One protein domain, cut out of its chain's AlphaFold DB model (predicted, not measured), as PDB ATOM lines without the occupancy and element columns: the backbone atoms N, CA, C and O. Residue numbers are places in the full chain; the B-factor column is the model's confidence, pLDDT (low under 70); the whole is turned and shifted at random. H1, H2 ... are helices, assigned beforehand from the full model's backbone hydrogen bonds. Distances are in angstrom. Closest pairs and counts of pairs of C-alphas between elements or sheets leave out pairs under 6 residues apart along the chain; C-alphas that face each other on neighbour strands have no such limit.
ATOM      1  N   HIS A  20     -11.572  -5.229  -4.334       87.25
ATOM      2  CA  HIS A  20     -12.522  -5.661  -5.345       87.25
ATOM      3  C   HIS A  20     -13.850  -6.114  -4.718       87.25
ATOM      4  O   HIS A  20     -13.899  -6.720  -3.647       87.25
ATOM      5  N   THR A  21     -14.938  -5.830  -5.427       89.00
ATOM      6  CA  THR A  21     -16.293  -6.307  -5.143       89.00
ATOM      7  C   THR A  21     -16.813  -7.033  -6.376       89.00
ATOM      8  O   THR A  21     -16.313  -6.810  -7.478       89.00
ATOM      9  N   SER A  22     -17.869  -7.836  -6.243       89.69
ATOM     10  CA  SER A  22     -18.502  -8.492  -7.397       89.69
ATOM     11  C   SER A  22     -18.904  -7.502  -8.502       89.69
ATOM     12  O   SER A  22     -18.876  -7.841  -9.680       89.69
ATOM     13  N   ALA A  23     -19.240  -6.256  -8.142       89.75
ATOM     14  CA  ALA A  23     -19.540  -5.204  -9.108       89.75
ATOM     15  C   ALA A  23     -18.285  -4.719  -9.854       89.75
ATOM     16  O   ALA A  23     -18.339  -4.534 -11.069       89.75
ATOM     17  N   THR A  24     -17.154  -4.559  -9.155       88.12
ATOM     18  CA  THR A  24     -15.886  -4.099  -9.752       88.12
ATOM     19  C   THR A  24     -15.108  -5.201 -10.472       88.12
ATOM     20  O   THR A  24     -14.073  -4.908 -11.059       88.12
ATOM     21  N   VAL A  25     -15.599  -6.446 -10.467       89.44
ATOM     22  CA  VAL A  25     -15.025  -7.568 -11.237       89.44
ATOM     23  C   VAL A  25     -15.986  -8.148 -12.278       89.44
ATOM     24  O   VAL A  25     -15.730  -9.214 -12.825       89.44
ATOM     25  N   ARG A  26     -17.101  -7.461 -12.568       88.69
ATOM     26  CA  ARG A  26     -18.103  -7.929 -13.542       88.69
ATOM     27  C   ARG A  26     -17.548  -8.049 -14.966       88.69
ATOM     28  O   ARG A  26     -18.049  -8.868 -15.727       88.69
ATOM     29  N   TRP A  27     -16.576  -7.212 -15.322       86.38
ATOM     30  CA  TRP A  27     -16.007  -7.152 -16.664       86.38
ATOM     31  C   TRP A  27     -14.542  -7.584 -16.630       86.38
ATOM     32  O   TRP A  27     -13.710  -6.932 -15.998       86.38
ATOM     33  N   ASP A  28     -14.240  -8.668 -17.336       86.12
ATOM     34  CA  ASP A  28     -12.897  -9.229 -17.525       86.12
ATOM     35  C   ASP A  28     -11.934  -8.251 -18.211       86.12
ATOM     36  O   ASP A  28     -10.765  -8.176 -17.833       86.12
ATOM     37  N   LYS A  29     -12.439  -7.399 -19.114       84.88
ATOM     38  CA  LYS A  29     -11.634  -6.362 -19.783       84.88
ATOM     39  C   LYS A  29     -10.885  -5.430 -18.827       84.88
ATOM     40  O   LYS A  29      -9.839  -4.897 -19.191       84.88
ATOM     41  N   TRP A  30     -11.386  -5.225 -17.604       85.50
ATOM     42  CA  TRP A  30     -10.698  -4.416 -16.587       85.50
ATOM     43  C   TRP A  30      -9.410  -5.063 -16.069       85.50
ATOM     44  O   TRP A  30      -8.571  -4.379 -15.491       85.50
ATOM     45  N   PHE A  31      -9.236  -6.355 -16.323       89.00
ATOM     46  CA  PHE A  31      -8.052  -7.135 -15.987       89.00
ATOM     47  C   PHE A  31      -7.171  -7.426 -17.209       89.00
ATOM     48  O   PHE A  31      -6.217  -8.192 -17.102       89.00
ATOM     49  N   GLY A  32      -7.470  -6.826 -18.368       89.31
ATOM     50  CA  GLY A  32      -6.647  -6.948 -19.573       89.31
ATOM     51  C   GLY A  32      -6.717  -8.314 -20.259       89.31
ATOM     52  O   GLY A  32      -5.818  -8.642 -21.030       89.31
ATOM     53  N   TYR A  33      -7.760  -9.106 -19.998       89.12
ATOM     54  CA  TYR A  33      -8.001 -10.372 -20.687       89.12
ATOM     55  C   TYR A  33      -9.451 -10.481 -21.171       89.12
ATOM     56  O   TYR A  33     -10.328  -9.750 -20.713       89.12
ATOM     57  N   ALA A  34      -9.668 -11.392 -22.117       89.88
ATOM     58  CA  ALA A  34     -10.977 -11.791 -22.619       89.88
ATOM     59  C   ALA A  34     -10.921 -13.248 -23.100       89.88
ATOM     60  O   ALA A  34      -9.837 -13.794 -23.335       89.88
ATOM     61  N   TYR A  35     -12.087 -13.864 -23.283       90.94
ATOM     62  CA  TYR A  35     -12.208 -15.212 -23.844       90.94
ATOM     63  C   TYR A  35     -12.511 -15.166 -25.350       90.94
ATOM     64  O   TYR A  35     -13.312 -14.328 -25.773       90.94
ATOM     65  N   PRO A  36     -11.948 -16.077 -26.175       90.94
ATOM     66  CA  PRO A  36     -12.233 -16.137 -27.617       90.94
ATOM     67  C   PRO A  36     -13.722 -16.285 -27.963       90.94
ATOM     68  O   PRO A  36     -14.156 -15.904 -29.051       90.94
ATOM     69  N   GLU A  37     -14.513 -16.851 -27.054       91.81
ATOM     70  CA  GLU A  37     -15.952 -17.047 -27.204       91.81
ATOM     71  C   GLU A  37     -16.774 -15.805 -26.817       91.81
ATOM     72  O   GLU A  37     -17.938 -15.713 -27.211       91.81
ATOM     73  N   VAL A  38     -16.191 -14.851 -26.079       90.31
ATOM     74  CA  VAL A  38     -16.870 -13.675 -25.496       90.31
ATOM     75  C   VAL A  38     -16.206 -12.386 -25.988       90.31
ATOM     76  O   VAL A  38     -15.719 -11.556 -25.228       90.31
ATOM     77  N   VAL A  39     -16.172 -12.230 -27.309       84.25
ATOM     78  CA  VAL A  39     -15.611 -11.050 -27.976       84.25
ATOM     79  C   VAL A  39     -16.593  -9.879 -27.881       84.25
ATOM     80  O   VAL A  39     -17.518  -9.782 -28.687       84.25
ATOM     81  N   ASP A  40     -16.410  -9.007 -26.886       83.38
ATOM     82  CA  ASP A  40     -17.299  -7.869 -26.596       83.38
ATOM     83  C   ASP A  40     -16.910  -6.559 -27.313       83.38
ATOM     84  O   ASP A  40     -17.667  -5.586 -27.283       83.38
ATOM     85  N   TRP A  41     -15.758  -6.521 -27.992       85.00
ATOM     86  CA  TRP A  41     -15.303  -5.348 -28.738       85.00
ATOM     87  C   TRP A  41     -15.961  -5.249 -30.118       85.00
ATOM     88  O   TRP A  41     -16.173  -6.241 -30.813       85.00
ATOM     89  N   ASN A  42     -16.249  -4.017 -30.546       88.00
ATOM     90  CA  ASN A  42     -16.839  -3.685 -31.851       88.00
ATOM     91  C   ASN A  42     -18.197  -4.353 -32.154       88.00
ATOM     92  O   ASN A  42     -18.626  -4.377 -33.309       88.00
ATOM     93  N   VAL A  43     -18.903  -4.856 -31.138       91.25
ATOM     94  CA  VAL A  43     -20.244  -5.442 -31.268       91.25
ATOM     95  C   VAL A  43     -21.183  -4.889 -30.200       91.25
ATOM     96  O   VAL A  43     -20.764  -4.519 -29.107       91.25
ATOM     97  N   ASN A  44     -22.481  -4.819 -30.503       93.38
ATOM     98  CA  ASN A  44     -23.491  -4.475 -29.500       93.38
ATOM     99  C   ASN A  44     -23.884  -5.705 -28.657       93.38
ATOM    100  O   ASN A  44     -23.612  -6.847 -29.034       93.38
ATOM    101  N   ALA A  45     -24.576  -5.477 -27.535       92.00
ATOM    102  CA  ALA A  45     -24.968  -6.536 -26.601       92.00
ATOM    103  C   ALA A  45     -25.798  -7.662 -27.254       92.00
ATOM    104  O   ALA A  45     -25.596  -8.836 -26.949       92.00
ATOM    105  N   THR A  46     -26.697  -7.328 -28.185       94.19
ATOM    106  CA  THR A  46     -27.528  -8.310 -28.904       94.19
ATOM    107  C   THR A  46     -26.686  -9.225 -29.793       94.19
ATOM    108  O   THR A  46     -26.880 -10.443 -29.799       94.19
ATOM    109  N   THR A  47     -25.724  -8.647 -30.513       94.12
ATOM    110  CA  THR A  47     -24.802  -9.377 -31.393       94.12
ATOM    111  C   THR A  47     -23.861 -10.250 -30.574       94.12
ATOM    112  O   THR A  47     -23.717 -11.431 -30.880       94.12
ATOM    113  N   LEU A  48     -23.301  -9.714 -29.483       93.50
ATOM    114  CA  LEU A  48     -22.490 -10.478 -28.534       93.50
ATOM    115  C   LEU A  48     -23.262 -11.692 -28.002       93.50
ATOM    116  O   LEU A  48     -22.785 -12.819 -28.114       93.50
ATOM    117  N   ALA A  49     -24.485 -11.491 -27.506       94.31
ATOM    118  CA  ALA A  49     -25.315 -12.582 -27.006       94.31
ATOM    119  C   ALA A  49     -25.621 -13.632 -28.088       94.31
ATOM    120  O   ALA A  49     -25.705 -14.821 -27.787       94.31
ATOM    121  N   SER A  50     -25.807 -13.220 -29.345       94.25
ATOM    122  CA  SER A  50     -25.996 -14.140 -30.479       94.25
ATOM    123  C   SER A  50     -24.735 -14.948 -30.791       94.25
ATOM    124  O   SER A  50     -24.803 -16.166 -30.960       94.25
ATOM    125  N   ASN A  51     -23.576 -14.293 -30.810       93.81
ATOM    126  CA  ASN A  51     -22.290 -14.935 -31.070       93.81
ATOM    127  C   ASN A  51     -21.942 -15.951 -29.976       93.81
ATOM    128  O   ASN A  51     -21.551 -17.075 -30.286       93.81
ATOM    129  N   VAL A  52     -22.156 -15.587 -28.708       94.56
ATOM    130  CA  VAL A  52     -21.946 -16.487 -27.566       94.56
ATOM    131  C   VAL A  52     -22.890 -17.689 -27.646       94.56
ATOM    132  O   VAL A  52     -22.432 -18.819 -27.495       94.56
ATOM    133  N   ARG A  53     -24.181 -17.490 -27.965       94.25
ATOM    134  CA  ARG A  53     -25.137 -18.596 -28.192       94.25
ATOM    135  C   ARG A  53     -24.647 -19.559 -29.272       94.25
ATOM    136  O   ARG A  53     -24.604 -20.766 -29.036       94.25
ATOM    137  N   ALA A  54     -24.190 -19.027 -30.405       93.38
ATOM    138  CA  ALA A  54     -23.615 -19.827 -31.484       93.38
ATOM    139  C   ALA A  54     -22.390 -20.629 -31.037       93.38
ATOM    140  O   ALA A  54     -22.286 -21.810 -31.371       93.38
ATOM    141  N   LYS A  55     -21.488 -20.029 -30.252       94.31
ATOM    142  CA  LYS A  55     -20.310 -20.720 -29.710       94.31
ATOM    143  C   LYS A  55     -20.678 -21.811 -28.711       94.31
ATOM    144  O   LYS A  55     -20.161 -22.918 -28.827       94.31
ATOM    145  N   VAL A  56     -21.608 -21.544 -27.796       93.50
ATOM    146  CA  VAL A  56     -22.111 -22.543 -26.839       93.50
ATOM    147  C   VAL A  56     -22.731 -23.727 -27.578       93.50
ATOM    148  O   VAL A  56     -22.369 -24.870 -27.308       93.50
ATOM    149  N   ASN A  57     -23.602 -23.476 -28.557       92.44
ATOM    150  CA  ASN A  57     -24.192 -24.545 -29.356       92.44
ATOM    151  C   ASN A  57     -23.131 -25.286 -30.182       92.44
ATOM    152  O   ASN A  57     -23.133 -26.509 -30.209       92.44
ATOM    153  N   GLN A  58     -22.158 -24.598 -30.778       90.62
ATOM    154  CA  GLN A  58     -21.072 -25.253 -31.511       90.62
ATOM    155  C   GLN A  58     -20.242 -26.198 -30.623       90.62
ATOM    156  O   GLN A  58     -19.883 -27.288 -31.071       90.62
ATOM    157  N   LEU A  59     -19.933 -25.784 -29.391       91.06
ATOM    158  CA  LEU A  59     -19.080 -26.536 -28.467       91.06
ATOM    159  C   LEU A  59     -19.831 -27.666 -27.753       91.06
ATOM    160  O   LEU A  59     -19.274 -28.747 -27.570       91.06
ATOM    161  N   TYR A  60     -21.085 -27.431 -27.363       89.69
ATOM    162  CA  TYR A  60     -21.815 -28.320 -26.456       89.69
ATOM    163  C   TYR A  60     -23.069 -28.957 -27.074       89.69
ATOM    164  O   TYR A  60     -23.549 -29.960 -26.558       89.69
ATOM    165  N   ASN A  61     -23.587 -28.455 -28.199       89.50
ATOM    166  CA  ASN A  61     -24.693 -29.064 -28.950       89.50
ATOM    167  C   ASN A  61     -24.445 -28.977 -30.472       89.50
ATOM    168  O   ASN A  61     -25.156 -28.258 -31.176       89.50
TER     169      ASN A  61
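Overview. This is residues 20 to 61 of the 258 residues of the protein "Tyrosinase" of Phaeomoniella chlamydospora (UniProt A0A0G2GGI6). One helix, H2, stands at one end of an elongated, loose model, and the stretch from residue 36 to residue 42 folds back beside its first half. The single short turn H1 lies at the other end, away from H2, and residues 20 to 27 and 30 to 35 stick out. The printed part has 42 residues with two named helices, H1 then H2, and no named strand; it is all helix by class, though under half of the residues are in named elements. It is loose, with a radius of gyration of the C-alphas of 12.0 A, and spans 35 by 22 by 16 A.

Along the chain. H1 is residues 28 to 31, with C-alpha 28 at (-12.897, -9.229, -17.525). H2 is residues 45 to 60, 22.0 A long, from C-alpha 45 at (-24.968, -6.536, -26.601) to C-alpha 60 at (-21.815, -28.320, -26.456).

Arrangement. H1 and H2 are apart, joined by a long link of 13 residues. Every O i to N i+4 pair in H2 is within hydrogen-bond range; H1 is too short for such a pair.

Size, cuts and confidence. The C-alphas of His 20 and Asn 61, the two farthest apart, are 35.4 A apart. The printed part has no cut, and no printed residue is under 70 in pLDDT.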